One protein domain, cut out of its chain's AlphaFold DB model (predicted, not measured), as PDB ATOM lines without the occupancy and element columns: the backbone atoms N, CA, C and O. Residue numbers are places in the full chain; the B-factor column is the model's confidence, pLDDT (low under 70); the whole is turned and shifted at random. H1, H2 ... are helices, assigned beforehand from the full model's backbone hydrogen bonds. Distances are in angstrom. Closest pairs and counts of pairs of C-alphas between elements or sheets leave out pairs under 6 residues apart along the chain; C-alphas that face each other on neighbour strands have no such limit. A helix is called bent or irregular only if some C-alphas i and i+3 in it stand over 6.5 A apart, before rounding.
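What this domain is: This is residues 107 to 225 of the 230 residues of an uncharacterized protein of Phytophthora fragariae (UniProt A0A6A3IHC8). A slender rod of helices: the long bent H5 runs beside H3, H1 packs on H3 and H5b toward one end, and the short H2 and H4 pack on H3 and H5a toward the other. H1, H3 and H5b form a bundle, three helices that touch one another. The printed part has 119 residues with five named helices, H1 to H5 in chain order, and no named strand; the class is all helix. It is compact, with a radius of gyration of the C-alphas of 15.4 A and spans of 53 by 23 by 22 A.

Where its parts are: H5, residues 197 to 225, was assigned as one helix by its hydrogen bonds but is bent, with C-alphas 208 and 211 7.0 A apart. Its arms are H5a, residues 197 to 208, 16.1 A, and H5b, residues 211 to 225, 21.2 A, ending at C-alpha 225 (34.593, -5.884, -26.337). H3 is residues 143 to 164, 30.9 A. H1, residues 107 to 124, 26.1 A, begins at C-alpha 107 (22.851, -3.043, -15.170). H2 is residues 128 to 137. H4, residues 182 to 189, is irregular, with C-alphas 185 and 188 7.2 A apart.

How they stand to each other: H3 touches H5a, closest C-alphas Cys 146 and Cys 202 at 4.3 A. With residues 154 to 162 alone H3 touches H5b, closest C-alphas Ser 154 and Ala 213 at 5.1 A. H1 touches H3 with residues 116 to 124 alone, closest C-alphas Arg 116 and Cys 162 at 5.2 A, a shallow tilt of 15 degrees, opposite ways. H4 and H5a form a hairpin, closest C-alphas Tyr 189 and Arg 199 at 4.9 A. H2 and H4 are apart. Every O i to N i+4 pair is within hydrogen-bond range in H1, H2, H3, H5a and H5b; H4 has 1 of 4, and 2 of 5 O i to N i+3 pairs.

The domain as a whole: The farthest C-alphas, His 107 and Pro 194, are 53.4 A apart. The printed part has no cut. The link from H3 to H4 is long, 17 residues. Residues 107 to 110 are under pLDDT 70.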
ATOM      1  N   HIS A 107      22.817  -2.486 -13.814       58.19
ATOM      2  CA  HIS A 107      22.851  -3.043 -15.170       58.19
ATOM      3  C   HIS A 107      24.237  -2.970 -15.819       58.19
ATOM      4  O   HIS A 107      24.599  -3.877 -16.568       58.19
ATOM      5  N   VAL A 108      25.022  -1.933 -15.514       61.88
ATOM      6  CA  VAL A 108      26.386  -1.770 -16.044       61.88
ATOM      7  C   VAL A 108      27.347  -2.730 -15.341       61.88
ATOM      8  O   VAL A 108      28.198  -3.339 -15.988       61.88
ATOM      9  N   GLU A 109      27.181  -2.927 -14.031       62.94
ATOM     10  CA  GLU A 109      27.997  -3.867 -13.254       62.94
ATOM     11  C   GLU A 109      27.741  -5.334 -13.657       62.94
ATOM     12  O   GLU A 109      28.686  -6.117 -13.784       62.94
ATOM     13  N   LEU A 110      26.484  -5.693 -13.959       64.00
ATOM     14  CA  LEU A 110      26.104  -7.037 -14.418       64.00
ATOM     15  C   LEU A 110      26.716  -7.425 -15.772       64.00
ATOM     16  O   LEU A 110      27.220  -8.543 -15.904       64.00
ATOM     17  N   ASP A 111      26.696  -6.541 -16.777       76.62
ATOM     18  CA  ASP A 111      27.297  -6.856 -18.086       76.62
ATOM     19  C   ASP A 111      28.835  -6.832 -18.029       76.62
ATOM     20  O   ASP A 111      29.496  -7.635 -18.696       76.62
ATOM     21  N   LEU A 112      29.423  -6.004 -17.152       81.25
ATOM     22  CA  LEU A 112      30.861  -6.029 -16.887       81.25
ATOM     23  C   LEU A 112      31.299  -7.378 -16.296       81.25
ATOM     24  O   LEU A 112      32.234  -7.985 -16.819       81.25
ATOM     25  N   GLU A 113      30.631  -7.902 -15.264       83.50
ATOM     26  CA  GLU A 113      31.005  -9.210 -14.703       83.50
ATOM     27  C   GLU A 113      30.716 -10.364 -15.680       83.50
ATOM     28  O   GLU A 113      31.512 -11.301 -15.779       83.50
ATOM     29  N   ALA A 114      29.661 -10.266 -16.498       86.31
ATOM     30  CA  ALA A 114      29.429 -11.205 -17.597       86.31
ATOM     31  C   ALA A 114      30.540 -11.139 -18.666       86.31
ATOM     32  O   ALA A 114      30.928 -12.161 -19.237       86.31
ATOM     33  N   LEU A 115      31.093  -9.955 -18.958       87.81
ATOM     34  CA  LEU A 115      32.261  -9.794 -19.832       87.81
ATOM     35  C   LEU A 115      33.515 -10.434 -19.213       87.81
ATOM     36  O   LEU A 115      34.207 -11.185 -19.906       87.81
ATOM     37  N   ARG A 116      33.766 -10.228 -17.910       88.88
ATOM     38  CA  ARG A 116      34.858 -10.904 -17.181       88.88
ATOM     39  C   ARG A 116      34.710 -12.425 -17.225       88.88
ATOM     40  O   ARG A 116      35.676 -13.121 -17.534       88.88
ATOM     41  N   GLY A 117      33.503 -12.946 -16.990       87.44
ATOM     42  CA  GLY A 117      33.171 -14.370 -17.106       87.44
ATOM     43  C   GLY A 117      33.508 -14.936 -18.486       87.44
ATOM     44  O   GLY A 117      34.311 -15.866 -18.591       87.44
ATOM     45  N   ARG A 118      32.992 -14.307 -19.552       90.88
ATOM     46  CA  ARG A 118      33.295 -14.661 -20.952       90.88
ATOM     47  C   ARG A 118      34.802 -14.627 -21.248       90.88
ATOM     48  O   ARG A 118      35.308 -15.542 -21.897       90.88
ATOM     49  N   CYS A 119      35.532 -13.636 -20.730       90.44
ATOM     50  CA  CYS A 119      36.990 -13.531 -20.863       90.44
ATOM     51  C   CYS A 119      37.717 -14.700 -20.178       90.44
ATOM     52  O   CYS A 119      38.537 -15.367 -20.816       90.44
ATOM     53  N   ARG A 120      37.374 -15.005 -18.914       90.12
ATOM     54  CA  ARG A 120      37.944 -16.136 -18.157       90.12
ATOM     55  C   ARG A 120      37.731 -17.456 -18.905       90.12
ATOM     56  O   ARG A 120      38.694 -18.186 -19.130       90.12
ATOM     57  N   VAL A 121      36.498 -17.736 -19.340       89.50
ATOM     58  CA  VAL A 121      36.148 -18.973 -20.062       89.50
ATOM     59  C   VAL A 121      36.884 -19.064 -21.402       89.50
ATOM     60  O   VAL A 121      37.566 -20.058 -21.651       89.50
ATOM     61  N   ARG A 122      36.820 -18.023 -22.249       88.12
ATOM     62  CA  ARG A 122      37.432 -18.036 -23.591       88.12
ATOM     63  C   ARG A 122      38.963 -18.096 -23.552       88.12
ATOM     64  O   ARG A 122      39.575 -18.693 -24.437       88.12
ATOM     65  N   GLY A 123      39.581 -17.522 -22.518       86.44
ATOM     66  CA  GLY A 123      41.006 -17.685 -22.247       86.44
ATOM     67  C   GLY A 123      41.358 -19.138 -21.914       86.44
ATOM     68  O   GLY A 123      42.111 -19.770 -22.656       86.44
ATOM     69  N   VAL A 124      40.765 -19.685 -20.846       83.69
ATOM     70  CA  VAL A 124      41.102 -21.018 -20.308       83.69
ATOM     71  C   VAL A 124      40.739 -22.161 -21.265       83.69
ATOM     72  O   VAL A 124      41.523 -23.096 -21.405       83.69
ATOM     73  N   GLN A 125      39.611 -22.086 -21.981       81.88
ATOM     74  CA  GLN A 125      39.235 -23.098 -22.983       81.88
ATOM     75  C   GLN A 125      40.163 -23.115 -24.211       81.88
ATOM     76  O   GLN A 125      40.140 -24.069 -24.994       81.88
ATOM     77  N   SER A 126      40.991 -22.084 -24.417       79.12
ATOM     78  CA  SER A 126      41.895 -22.052 -25.562       79.12
ATOM     79  C   SER A 126      43.101 -22.981 -25.358       79.12
ATOM     80  O   SER A 126      43.932 -22.786 -24.467       79.12
ATOM     81  N   ARG A 127      43.267 -23.955 -26.269       88.38
ATOM     82  CA  ARG A 127      44.438 -24.865 -26.325       88.38
ATOM     83  C   ARG A 127      45.788 -24.146 -26.397       88.38
ATOM     84  O   ARG A 127      46.823 -24.755 -26.145       88.38
ATOM     85  N   TRP A 128      45.776 -22.843 -26.687       92.25
ATOM     86  CA  TRP A 128      46.927 -21.949 -26.642       92.25
ATOM     87  C   TRP A 128      47.759 -22.104 -25.359       92.25
ATOM     88  O   TRP A 128      48.984 -22.105 -25.453       92.25
ATOM     89  N   HIS A 129      47.128 -22.285 -24.192       90.88
ATOM     90  CA  HIS A 129      47.843 -22.482 -22.924       90.88
ATOM     91  C   HIS A 129      48.697 -23.761 -22.940       90.88
ATOM     92  O   HIS A 129      49.917 -23.698 -22.769       90.88
ATOM     93  N   GLU A 130      48.076 -24.914 -23.211       91.12
ATOM     94  CA  GLU A 130      48.756 -26.215 -23.281       91.12
ATOM     95  C   GLU A 130      49.820 -26.227 -24.385       91.12
ATOM     96  O   GLU A 130      50.976 -26.574 -24.144       91.12
ATOM     97  N   GLU A 131      49.456 -25.797 -25.594       94.12
ATOM     98  CA  GLU A 131      50.345 -25.821 -26.750       94.12
ATOM     99  C   GLU A 131      51.564 -24.915 -26.584       94.12
ATOM    100  O   GLU A 131      52.671 -25.309 -26.961       94.12
ATOM    101  N   THR A 132      51.381 -23.701 -26.059       94.88
ATOM    102  CA  THR A 132      52.492 -22.754 -25.881       94.88
ATOM    103  C   THR A 132      53.426 -23.237 -24.782       94.88
ATOM    104  O   THR A 132      54.637 -23.253 -24.996       94.88
ATOM    105  N   CYS A 133      52.893 -23.731 -23.660       95.19
ATOM    106  CA  CYS A 133      53.721 -24.321 -22.612       95.19
ATOM    107  C   CYS A 133      54.463 -25.572 -23.089       95.19
ATOM    108  O   CYS A 133      55.667 -25.689 -22.867       95.19
ATOM    109  N   ARG A 134      53.800 -26.454 -23.848       95.62
ATOM    110  CA  ARG A 134      54.435 -27.635 -24.445       95.62
ATOM    111  C   ARG A 134      55.574 -27.252 -25.391       95.62
ATOM    112  O   ARG A 134      56.615 -27.896 -25.348       95.62
ATOM    113  N   LYS A 135      55.414 -26.199 -26.202       95.88
ATOM    114  CA  LYS A 135      56.469 -25.655 -27.085       95.88
ATOM    115  C   LYS A 135      57.615 -25.006 -26.289       95.88
ATOM    116  O   LYS A 135      58.772 -25.187 -26.655       95.88
ATOM    117  N   LEU A 136      57.309 -24.300 -25.198       95.25
ATOM    118  CA  LEU A 136      58.276 -23.615 -24.326       95.25
ATOM    119  C   LEU A 136      59.143 -24.611 -23.537       95.25
ATOM    120  O   LEU A 136      60.365 -24.479 -23.504       95.25
ATOM    121  N   CYS A 137      58.526 -25.637 -22.949       96.12
ATOM    122  CA  CYS A 137      59.186 -26.586 -22.053       96.12
ATOM    123  C   CYS A 137      59.802 -27.812 -22.754       96.12
ATOM    124  O   CYS A 137      60.464 -28.609 -22.092       96.12
ATOM    125  N   VAL A 138      59.630 -27.994 -24.073       95.81
ATOM    126  CA  VAL A 138      60.099 -29.199 -24.806       95.81
ATOM    127  C   VAL A 138      61.616 -29.437 -24.736       95.81
ATOM    128  O   VAL A 138      62.069 -30.554 -24.964       95.81
ATOM    129  N   ARG A 139      62.406 -28.399 -24.430       94.75
ATOM    130  CA  ARG A 139      63.873 -28.474 -24.280       94.75
ATOM    131  C   ARG A 139      64.358 -28.399 -22.829       94.75
ATOM    132  O   ARG A 139      65.567 -28.420 -22.614       94.75
ATOM    133  N   ASP A 140      63.465 -28.269 -21.848       94.50
ATOM    134  CA  ASP A 140      63.870 -28.167 -20.444       94.50
ATOM    135  C   ASP A 140      64.047 -29.575 -19.831       94.50
ATOM    136  O   ASP A 140      63.144 -30.408 -19.970       94.50
ATOM    137  N   PRO A 141      65.180 -29.872 -19.159       94.25
ATOM    138  CA  PRO A 141      65.439 -31.195 -18.579       94.25
ATOM    139  C   PRO A 141      64.449 -31.562 -17.464       94.25
ATOM    140  O   PRO A 141      64.251 -32.741 -17.179       94.25
ATOM    141  N   HIS A 142      63.783 -30.571 -16.867       94.62
ATOM    142  CA  HIS A 142      62.744 -30.748 -15.860       94.62
ATOM    143  C   HIS A 142      61.372 -30.369 -16.430       94.62
ATOM    144  O   HIS A 142      60.597 -29.646 -15.806       94.62
ATOM    145  N   ASN A 143      61.066 -30.884 -17.628       94.62
ATOM    146  CA  ASN A 143      59.858 -30.588 -18.404       94.62
ATOM    147  C   ASN A 143      58.568 -30.505 -17.564       94.62
ATOM    148  O   ASN A 143      57.824 -29.545 -17.724       94.62
ATOM    149  N   ALA A 144      58.331 -31.439 -16.636       93.50
ATOM    150  CA  ALA A 144      57.151 -31.423 -15.764       93.50
ATOM    151  C   ALA A 144      57.087 -30.185 -14.843       93.50
ATOM    152  O   ALA A 144      56.041 -29.545 -14.746       93.50
ATOM    153  N   ALA A 145      58.206 -29.798 -14.221       95.12
ATOM    154  CA  ALA A 145      58.279 -28.607 -13.376       95.12
ATOM    155  C   ALA A 145      58.100 -27.325 -14.207       95.12
ATOM    156  O   ALA A 145      57.289 -26.469 -13.845       95.12
ATOM    157  N   CYS A 146      58.762 -27.232 -15.369       96.31
ATOM    158  CA  CYS A 146      58.553 -26.149 -16.338       96.31
ATOM    159  C   CYS A 146      57.081 -26.042 -16.770       96.31
ATOM    160  O   CYS A 146      56.515 -24.948 -16.754       96.31
ATOM    161  N   MET A 147      56.442 -27.165 -17.122       95.56
ATOM    162  CA  MET A 147      55.040 -27.214 -17.554       95.56
ATOM    163  C   MET A 147      54.092 -26.741 -16.452       95.56
ATOM    164  O   MET A 147      53.184 -25.968 -16.743       95.56
ATOM    165  N   ASN A 148      54.327 -27.141 -15.199       94.38
ATOM    166  CA  ASN A 148      53.528 -26.716 -14.047       94.38
ATOM    167  C   ASN A 148      53.699 -25.218 -13.738       94.38
ATOM    168  O   ASN A 148      52.716 -24.523 -13.488       94.38
ATOM    169  N   GLY A 149      54.923 -24.688 -13.823       95.19
ATOM    170  CA  GLY A 149      55.161 -23.246 -13.712       95.19
ATOM    171  C   GLY A 149      54.515 -22.454 -14.852       95.19
ATOM    172  O   GLY A 149      53.902 -21.412 -14.627       95.19
ATOM    173  N   CYS A 150      54.599 -22.964 -16.081       95.56
ATOM    174  CA  CYS A 150      54.047 -22.321 -17.270       95.56
ATOM    175  C   CYS A 150      52.505 -22.342 -17.303       95.56
ATOM    176  O   CYS A 150      51.871 -21.330 -17.626       95.56
ATOM    177  N   SER A 151      51.871 -23.458 -16.931       93.44
ATOM    178  CA  SER A 151      50.411 -23.536 -16.833       93.44
ATOM    179  C   SER A 151      49.897 -22.586 -15.750       93.44
ATOM    180  O   SER A 151      49.046 -21.748 -16.047       93.44
ATOM    181  N   TYR A 152      50.496 -22.603 -14.553       93.62
ATOM    182  CA  TYR A 152      50.173 -21.657 -13.483       93.62
ATOM    183  C   TYR A 152      50.333 -20.200 -13.935       93.62
ATOM    184  O   TYR A 152      49.399 -19.407 -13.807       93.62
ATOM    185  N   GLY A 153      51.504 -19.840 -14.474       93.19
ATOM    186  CA  GLY A 153      51.817 -18.468 -14.866       93.19
ATOM    187  C   GLY A 153      50.843 -17.947 -15.917       93.19
ATOM    188  O   GLY A 153      50.269 -16.872 -15.756       93.19
ATOM    189  N   SER A 154      50.583 -18.741 -16.958       93.25
ATOM    190  CA  SER A 154      49.690 -18.336 -18.041       93.25
ATOM    191  C   SER A 154      48.226 -18.220 -17.607       93.25
ATOM    192  O   SER A 154      47.592 -17.213 -17.917       93.25
ATOM    193  N   LEU A 155      47.698 -19.186 -16.846       91.81
ATOM    194  CA  LEU A 155      46.329 -19.132 -16.319       91.81
ATOM    195  C   LEU A 155      46.146 -17.969 -15.333       91.81
ATOM    196  O   LEU A 155      45.112 -17.298 -15.357       91.81
ATOM    197  N   THR A 156      47.159 -17.684 -14.509       92.44
ATOM    198  CA  THR A 156      47.118 -16.581 -13.538       92.44
ATOM    199  C   THR A 156      47.171 -15.219 -14.231       92.44
ATOM    200  O   THR A 156      46.395 -14.344 -13.860       92.44
ATOM    201  N   VAL A 157      47.995 -15.030 -15.276       92.62
ATOM    202  CA  VAL A 157      47.944 -13.794 -16.088       92.62
ATOM    203  C   VAL A 157      46.575 -13.632 -16.748       92.62
ATOM    204  O   VAL A 157      45.983 -12.563 -16.626       92.62
ATOM    205  N   THR A 158      46.040 -14.675 -17.396       92.00
ATOM    206  CA  THR A 158      44.710 -14.618 -18.028       92.00
ATOM    207  C   THR A 158      43.635 -14.212 -17.023       92.00
ATOM    208  O   THR A 158      42.869 -13.288 -17.294       92.00
ATOM    209  N   LYS A 159      43.621 -14.825 -15.831       91.50
ATOM    210  CA  LYS A 159      42.691 -14.451 -14.761       91.50
ATOM    211  C   LYS A 159      42.889 -13.004 -14.304       91.50
ATOM    212  O   LYS A 159      41.919 -12.259 -14.269       91.50
ATOM    213  N   LEU A 160      44.119 -12.571 -14.015       91.56
ATOM    214  CA  LEU A 160      44.404 -11.195 -13.582       91.56
ATOM    215  C   LEU A 160      43.972 -10.145 -14.614       91.56
ATOM    216  O   LEU A 160      43.458  -9.101 -14.223       91.56
ATOM    217  N   VAL A 161      44.155 -10.417 -15.909       91.19
ATOM    218  CA  VAL A 161      43.717  -9.532 -16.999       91.19
ATOM    219  C   VAL A 161      42.194  -9.482 -17.086       91.19
ATOM    220  O   VAL A 161      41.634  -8.388 -17.086       91.19
ATOM    221  N   CYS A 162      41.518 -10.633 -17.114       90.06
ATOM    222  CA  CYS A 162      40.056 -10.680 -17.176       90.06
ATOM    223  C   CYS A 162      39.387 -10.095 -15.920       90.06
ATOM    224  O   CYS A 162      38.338  -9.470 -16.037       90.06
ATOM    225  N   ASP A 163      39.987 -10.267 -14.737       89.31
ATOM    226  CA  ASP A 163      39.425  -9.812 -13.463       89.31
ATOM    227  C   ASP A 163      39.665  -8.312 -13.217       89.31
ATOM    228  O   ASP A 163      38.728  -7.574 -12.904       89.31
ATOM    229  N   LYS A 164      40.917  -7.843 -13.345       85.81
ATOM    230  CA  LYS A 164      41.321  -6.500 -12.886       85.81
ATOM    231  C   LYS A 164      41.224  -5.393 -13.940       85.81
ATOM    232  O   LYS A 164      41.125  -4.238 -13.543       85.81
ATOM    233  N   MET A 165      41.302  -5.695 -15.240       81.25
ATOM    234  CA  MET A 165      41.306  -4.643 -16.268       81.25
ATOM    235  C   MET A 165      39.932  -3.982 -16.402       81.25
ATOM    236  O   MET A 165      38.914  -4.672 -16.520       81.25
ATOM    237  N   GLN A 166      39.903  -2.649 -16.472       80.62
ATOM    238  CA  GLN A 166      38.685  -1.920 -16.820       80.62
ATOM    239  C   GLN A 166      38.487  -1.922 -18.342       80.62
ATOM    240  O   GLN A 166      39.435  -1.721 -19.105       80.62
ATOM    241  N   ALA A 167      37.242  -2.081 -18.799       74.06
ATOM    242  CA  ALA A 167      36.901  -2.138 -20.224       74.06
ATOM    243  C   ALA A 167      37.427  -0.935 -21.041       74.06
ATOM    244  O   ALA A 167      37.824  -1.100 -22.192       74.06
ATOM    245  N   ALA A 168      37.488   0.256 -20.432       73.88
ATOM    246  CA  ALA A 168      38.007   1.476 -21.054       73.88
ATOM    247  C   ALA A 168      39.543   1.501 -21.228       73.88
ATOM    248  O   ALA A 168      40.051   2.191 -22.106       73.88
ATOM    249  N   GLU A 169      40.293   0.750 -20.416       77.12
ATOM    250  CA  GLU A 169      41.765   0.715 -20.442       77.12
ATOM    251  C   GLU A 169      42.292  -0.294 -21.474       77.12
ATOM    252  O   GLU A 169      43.327  -0.083 -22.112       77.12
ATOM    253  N   VAL A 170      41.564  -1.401 -21.660       74.75
ATOM    254  CA  VAL A 170      41.957  -2.541 -22.503       74.75
ATOM    255  C   VAL A 170      42.322  -2.168 -23.950       74.75
ATOM    256  O   VAL A 170      43.301  -2.732 -24.447       74.75
ATOM    257  N   PRO A 171      41.647  -1.237 -24.659       73.56
ATOM    258  CA  PRO A 171      42.051  -0.838 -26.011       73.56
ATOM    259  C   PRO A 171      43.483  -0.286 -26.091       73.56
ATOM    260  O   PRO A 171      44.204  -0.617 -27.028       73.56
ATOM    261  N   ALA A 172      43.921   0.482 -25.086       74.31
ATOM    262  CA  ALA A 172      45.246   1.112 -25.042       74.31
ATOM    263  C   ALA A 172      46.301   0.304 -24.254       74.31
ATOM    264  O   ALA A 172      47.496   0.587 -24.346       74.31
ATOM    265  N   ALA A 173      45.887  -0.700 -23.474       78.25
ATOM    266  CA  ALA A 173      46.770  -1.458 -22.589       78.25
ATOM    267  C   ALA A 173      47.903  -2.198 -23.337       78.25
ATOM    268  O   ALA A 173      47.682  -3.192 -24.031       78.25
ATOM    269  N   ALA A 174      49.144  -1.743 -23.145       76.12
ATOM    270  CA  ALA A 174      50.364  -2.413 -23.615       76.12
ATOM    271  C   ALA A 174      51.042  -3.283 -22.532       76.12
ATOM    272  O   ALA A 174      52.081  -3.893 -22.780       76.12
ATOM    273  N   ARG A 175      50.482  -3.315 -21.317       80.81
ATOM    274  CA  ARG A 175      50.947  -4.091 -20.157       80.81
ATOM    275  C   ARG A 175      49.738  -4.696 -19.446       80.81
ATOM    276  O   ARG A 175      48.631  -4.183 -19.587       80.81
ATOM    277  N   CYS A 176      49.968  -5.758 -18.684       82.25
ATOM    278  CA  CYS A 176      48.941  -6.417 -17.880       82.25
ATOM    279  C   CYS A 176      49.088  -6.080 -16.390       82.25
ATOM    280  O   CYS A 176      50.157  -5.621 -15.987       82.25
ATOM    281  N   PRO A 177      48.049  -6.319 -15.568       83.25
ATOM    282  CA  PRO A 177      48.103  -6.063 -14.135       83.25
ATOM    283  C   PRO A 177      49.164  -6.918 -13.438       83.25
ATOM    284  O   PRO A 177      49.194  -8.140 -13.607       83.25
ATOM    285  N   ASP A 178      49.975  -6.292 -12.588       78.56
ATOM    286  CA  ASP A 178      50.933  -7.006 -11.748       78.56
ATOM    287  C   ASP A 178      50.228  -7.941 -10.738       78.56
ATOM    288  O   ASP A 178      49.096  -7.702 -10.279       78.56
ATOM    289  N   GLY A 179      50.913  -9.037 -10.386       72.31
ATOM    290  CA  GLY A 179      50.435  -9.994  -9.381       72.31
ATOM    291  C   GLY A 179      50.873 -11.457  -9.529       72.31
ATOM    292  O   GLY A 179      50.554 -12.249  -8.648       72.31
ATOM    293  N   VAL A 180      51.586 -11.855 -10.592       80.81
ATOM    294  CA  VAL A 180      52.014 -13.262 -10.755       80.81
ATOM    295  C   VAL A 180      53.285 -13.554  -9.956       80.81
ATOM    296  O   VAL A 180      54.407 -13.366 -10.424       80.81
ATOM    297  N   SER A 181      53.099 -14.055  -8.737       87.88
ATOM    298  CA  SER A 181      54.172 -14.475  -7.829       87.88
ATOM    299  C   SER A 181      54.763 -15.835  -8.250       87.88
ATOM    300  O   SER A 181      54.539 -16.864  -7.615       87.88
ATOM    301  N   CYS A 182      55.526 -15.871  -9.352       88.31
ATOM    302  CA  CYS A 182      56.105 -17.118  -9.884       88.31
ATOM    303  C   CYS A 182      56.985 -17.878  -8.871       88.31
ATOM    304  O   CYS A 182      56.991 -19.106  -8.864       88.31
ATOM    305  N   MET A 183      57.701 -17.174  -7.985       88.69
ATOM    306  CA  MET A 183      58.493 -17.819  -6.925       88.69
ATOM    307  C   MET A 183      57.637 -18.458  -5.825       88.69
ATOM    308  O   MET A 183      58.110 -19.361  -5.147       88.69
ATOM    309  N   GLU A 184      56.403 -17.998  -5.631       88.62
ATOM    310  CA  GLU A 184      55.467 -18.543  -4.644       88.62
ATOM    311  C   GLU A 184      54.747 -19.780  -5.176       88.62
ATOM    312  O   GLU A 184      54.659 -20.785  -4.474       88.62
ATOM    313  N   ALA A 185      54.336 -19.742  -6.445       86.38
ATOM    314  CA  ALA A 185      53.768 -20.887  -7.154       86.38
ATOM    315  C   ALA A 185      54.711 -22.101  -7.171       86.38
ATOM    316  O   ALA A 185      54.279 -23.241  -7.014       86.38
ATOM    317  N   CYS A 186      56.013 -21.851  -7.323       93.94
ATOM    318  CA  CYS A 186      57.028 -22.893  -7.410       93.94
ATOM    319  C   CYS A 186      57.585 -23.362  -6.054       93.94
ATOM    320  O   CYS A 186      58.462 -24.223  -6.059       93.94
ATOM    321  N   ARG A 187      57.068 -22.875  -4.907       93.06
ATOM    322  CA  ARG A 187      57.505 -23.339  -3.569       93.06
ATOM    323  C   ARG A 187      57.283 -24.832  -3.326       93.06
ATOM    324  O   ARG A 187      57.944 -25.408  -2.473       93.06
ATOM    325  N   ALA A 188      56.386 -25.473  -4.078       89.94
ATOM    326  CA  ALA A 188      56.206 -26.926  -4.028       89.94
ATOM    327  C   ALA A 188      57.505 -27.702  -4.338       89.94
ATOM    328  O   ALA A 188      57.676 -28.810  -3.848       89.94
ATOM    329  N   TYR A 189      58.431 -27.102  -5.095       92.12
ATOM    330  CA  TYR A 189      59.730 -27.682  -5.440       92.12
ATOM    331  C   TYR A 189      60.868 -27.246  -4.498       92.12
ATOM    332  O   TYR A 189      62.029 -27.506  -4.808       92.12
ATOM    333  N   ASP A 190      60.574 -26.571  -3.379       91.69
ATOM    334  CA  ASP A 190      61.605 -26.140  -2.419       91.69
ATOM    335  C   ASP A 190      62.202 -27.346  -1.658       91.69
ATOM    336  O   ASP A 190      63.391 -27.341  -1.350       91.69
ATOM    337  N   ASP A 191      61.409 -28.406  -1.443       91.69
ATOM    338  CA  ASP A 191      61.826 -29.663  -0.793       91.69
ATOM    339  C   ASP A 191      62.104 -30.823  -1.786       91.69
ATOM    340  O   ASP A 191      62.618 -31.877  -1.393       91.69
ATOM    341  N   GLU A 192      61.775 -30.670  -3.077       89.56
ATOM    342  CA  GLU A 192      61.949 -31.726  -4.088       89.56
ATOM    343  C   GLU A 192      63.378 -31.792  -4.659       89.56
ATOM    344  O   GLU A 192      64.072 -30.787  -4.800       89.56
ATOM    345  N   LYS A 193      63.827 -32.996  -5.047       87.38
ATOM    346  CA  LYS A 193      65.172 -33.229  -5.606       87.38
ATOM    347  C   LYS A 193      65.113 -33.560  -7.107       87.38
ATOM    348  O   LYS A 193      64.340 -34.443  -7.474       87.38
ATOM    349  N   PRO A 194      65.970 -32.959  -7.959       88.25
ATOM    350  CA  PRO A 194      67.075 -32.055  -7.621       88.25
ATOM    351  C   PRO A 194      66.633 -30.618  -7.291       88.25
ATOM    352  O   PRO A 194      65.998 -29.935  -8.096       88.25
ATOM    353  N   PHE A 195      67.064 -30.144  -6.120       86.00
ATOM    354  CA  PHE A 195      67.023 -28.738  -5.727       86.00
ATOM    355  C   PHE A 195      68.384 -28.097  -6.048       86.00
ATOM    356  O   PHE A 195      69.408 -28.713  -5.743       86.00
ATOM    357  N   PRO A 196      68.438 -26.872  -6.605       90.81
ATOM    358  CA  PRO A 196      67.316 -25.978  -6.913       90.81
ATOM    359  C   PRO A 196      66.731 -26.159  -8.328       90.81
ATOM    360  O   PRO A 196      65.908 -25.350  -8.750       90.81
ATOM    361  N   ASP A 197      67.154 -27.162  -9.098       93.56
ATOM    362  CA  ASP A 197      66.913 -27.205 -10.548       93.56
ATOM    363  C   ASP A 197      65.441 -27.398 -10.948       93.56
ATOM    364  O   ASP A 197      64.971 -26.708 -11.859       93.56
ATOM    365  N   LEU A 198      64.677 -28.233 -10.231       94.06
ATOM    366  CA  LEU A 198      63.219 -28.358 -10.415       94.06
ATOM    367  C   LEU A 198      62.513 -27.009 -10.205       94.06
ATOM    368  O   LEU A 198      61.758 -26.533 -11.057       94.06
ATOM    369  N   ARG A 199      62.823 -26.349  -9.085       94.62
ATOM    370  CA  ARG A 199      62.298 -25.032  -8.713       94.62
ATOM    371  C   ARG A 199      62.654 -23.969  -9.750       94.62
ATOM    372  O   ARG A 199      61.785 -23.214 -10.182       94.62
ATOM    373  N   ASN A 200      63.912 -23.929 -10.183       95.19
ATOM    374  CA  ASN A 200      64.408 -22.982 -11.181       95.19
ATOM    375  C   ASN A 200      63.743 -23.195 -12.550       95.19
ATOM    376  O   ASN A 200      63.414 -22.217 -13.222       95.19
ATOM    377  N   SER A 201      63.504 -24.449 -12.943       96.12
ATOM    378  CA  SER A 201      62.748 -24.810 -14.147       96.12
ATOM    379  C   SER A 201      61.292 -24.330 -14.072       96.12
ATOM    380  O   SER A 201      60.821 -23.646 -14.983       96.12
ATOM    381  N   CYS A 202      60.607 -24.566 -12.947       96.38
ATOM    382  CA  CYS A 202      59.257 -24.050 -12.702       96.38
ATOM    383  C   CYS A 202      59.194 -22.514 -12.770       96.38
ATOM    384  O   CYS A 202      58.381 -21.959 -13.516       96.38
ATOM    385  N   VAL A 203      60.076 -21.808 -12.049       96.06
ATOM    386  CA  VAL A 203      60.077 -20.333 -12.018       96.06
ATOM    387  C   VAL A 203      60.335 -19.767 -13.415       96.06
ATOM    388  O   VAL A 203      59.635 -18.843 -13.825       96.06
ATOM    389  N   ARG A 204      61.264 -20.366 -14.174       95.69
ATOM    390  CA  ARG A 204      61.568 -20.013 -15.570       95.69
ATOM    391  C   ARG A 204      60.377 -20.248 -16.505       95.69
ATOM    392  O   ARG A 204      60.082 -19.395 -17.339       95.69
ATOM    393  N   GLY A 205      59.675 -21.374 -16.367       95.44
ATOM    394  CA  GLY A 205      58.452 -21.656 -17.127       95.44
ATOM    395  C   GLY A 205      57.369 -20.602 -16.877       95.44
ATOM    396  O   GLY A 205      56.777 -20.082 -17.823       95.44
ATOM    397  N   CYS A 206      57.176 -20.223 -15.610       95.25
ATOM    398  CA  CYS A 206      56.224 -19.193 -15.191       95.25
ATOM    399  C   CYS A 206      56.609 -17.779 -15.670       95.25
ATOM    400  O   CYS A 206      55.760 -17.060 -16.201       95.25
ATOM    401  N   SER A 207      57.878 -17.376 -15.540       92.75
ATOM    402  CA  SER A 207      58.332 -16.043 -15.963       92.75
ATOM    403  C   SER A 207      58.276 -15.863 -17.478       92.75
ATOM    404  O   SER A 207      57.881 -14.805 -17.962       92.75
ATOM    405  N   ASN A 208      58.648 -16.897 -18.235       94.50
ATOM    406  CA  ASN A 208      58.803 -16.794 -19.684       94.50
ATOM    407  C   ASN A 208      57.460 -16.775 -20.425       94.50
ATOM    408  O   ASN A 208      57.370 -16.176 -21.494       94.50
ATOM    409  N   ILE A 209      56.412 -17.398 -19.872       94.50
ATOM    410  CA  ILE A 209      55.081 -17.399 -20.493       94.50
ATOM    411  C   ILE A 209      54.277 -16.126 -20.202       94.50
ATOM    412  O   ILE A 209      53.402 -15.765 -20.990       94.50
ATOM    413  N   ALA A 210      54.554 -15.436 -19.089       91.88
ATOM    414  CA  ALA A 210      53.722 -14.335 -18.606       91.88
ATOM    415  C   ALA A 210      53.522 -13.187 -19.629       91.88
ATOM    416  O   ALA A 210      52.375 -12.765 -19.798       91.88
ATOM    417  N   PRO A 211      54.540 -12.724 -20.391       90.62
ATOM    418  CA  PRO A 211      54.343 -11.706 -21.429       90.62
ATOM    419  C   PRO A 211      53.455 -12.186 -22.588       90.62
ATOM    420  O   PRO A 211      52.626 -11.433 -23.098       90.62
ATOM    421  N   SER A 212      53.588 -13.453 -22.992       92.12
ATOM    422  CA  SER A 212      52.787 -14.040 -24.071       92.12
ATOM    423  C   SER A 212      51.335 -14.269 -23.644       92.12
ATOM    424  O   SER A 212      50.417 -13.962 -24.401       92.12
ATOM    425  N   ALA A 213      51.122 -14.746 -22.412       92.44
ATOM    426  CA  ALA A 213      49.792 -14.897 -21.826       92.44
ATOM    427  C   ALA A 213      49.110 -13.534 -21.633       92.44
ATOM    428  O   ALA A 213      47.920 -13.402 -21.903       92.44
ATOM    429  N   CYS A 214      49.877 -12.503 -21.264       91.56
ATOM    430  CA  CYS A 214      49.408 -11.124 -21.170       91.56
ATOM    431  C   CYS A 214      48.856 -10.621 -22.511       91.56
ATOM    432  O   CYS A 214      47.694 -10.219 -22.596       91.56
ATOM    433  N   ALA A 215      49.658 -10.713 -23.577       91.44
ATOM    434  CA  ALA A 215      49.233 -10.312 -24.915       91.44
ATOM    435  C   ALA A 215      47.995 -11.099 -25.391       91.44
ATOM    436  O   ALA A 215      47.069 -10.511 -25.953       91.44
ATOM    437  N   ARG A 216      47.940 -12.412 -25.116       92.44
ATOM    438  CA  ARG A 216      46.806 -13.268 -25.487       92.44
ATOM    439  C   ARG A 216      45.526 -12.932 -24.718       92.44
ATOM    440  O   ARG A 216      44.463 -12.881 -25.328       92.44
ATOM    441  N   ALA A 217      45.608 -12.678 -23.415       91.25
ATOM    442  CA  ALA A 217      44.449 -12.328 -22.598       91.25
ATOM    443  C   ALA A 217      43.889 -10.942 -22.962       91.25
ATOM    444  O   ALA A 217      42.676 -10.784 -23.091       91.25
ATOM    445  N   LEU A 218      44.762  -9.960 -23.226       91.50
ATOM    446  CA  LEU A 218      44.353  -8.649 -23.741       91.50
ATOM    447  C   LEU A 218      43.701  -8.752 -25.128       91.50
ATOM    448  O   LEU A 218      42.733  -8.041 -25.387       91.50
ATOM    449  N   GLN A 219      44.178  -9.647 -26.002       91.25
ATOM    450  CA  GLN A 219      43.505  -9.939 -27.271       91.25
ATOM    451  C   GLN A 219      42.092 -10.491 -27.032       91.25
ATOM    452  O   GLN A 219      41.134  -9.904 -27.519       91.25
ATOM    453  N   VAL A 220      41.946 -11.550 -26.225       90.94
ATOM    454  CA  VAL A 220      40.637 -12.167 -25.925       90.94
ATOM    455  C   VAL A 220      39.643 -11.151 -25.343       90.94
ATOM    456  O   VAL A 220      38.474 -11.160 -25.721       90.94
ATOM    457  N   TYR A 221      40.097 -10.244 -24.473       89.62
ATOM    458  CA  TYR A 221      39.253  -9.176 -23.925       89.62
ATOM    459  C   TYR A 221      38.829  -8.174 -25.022       89.62
ATOM    460  O   TYR A 221      37.655  -7.817 -25.100       89.62
ATOM    461  N   ARG A 222      39.739  -7.753 -25.917       89.25
ATOM    462  CA  ARG A 222      39.423  -6.866 -27.063       89.25
ATOM    463  C   ARG A 222      38.454  -7.506 -28.055       89.25
ATOM    464  O   ARG A 222      37.522  -6.837 -28.498       89.25
ATOM    465  N   ASP A 223      38.646  -8.784 -28.366       89.50
ATOM    466  CA  ASP A 223      37.759  -9.551 -29.244       89.50
ATOM    467  C   ASP A 223      36.334  -9.597 -28.657       89.50
ATOM    468  O   ASP A 223      35.358  -9.412 -29.378       89.50
ATOM    469  N   LEU A 224      36.198  -9.764 -27.335       88.62
ATOM    470  CA  LEU A 224      34.899  -9.740 -26.652       88.62
ATOM    471  C   LEU A 224      34.275  -8.334 -26.575       88.62
ATOM    472  O   LEU A 224      33.071  -8.205 -26.784       88.62
ATOM    473  N   LEU A 225      35.068  -7.281 -26.333       85.69
ATOM    474  CA  LEU A 225      34.593  -5.884 -26.337       85.69
ATOM    475  C   LEU A 225      34.074  -5.426 -27.705       85.69
ATOM    476  O   LEU A 225      33.169  -4.602 -27.778       85.69
TER     477      LEU A 225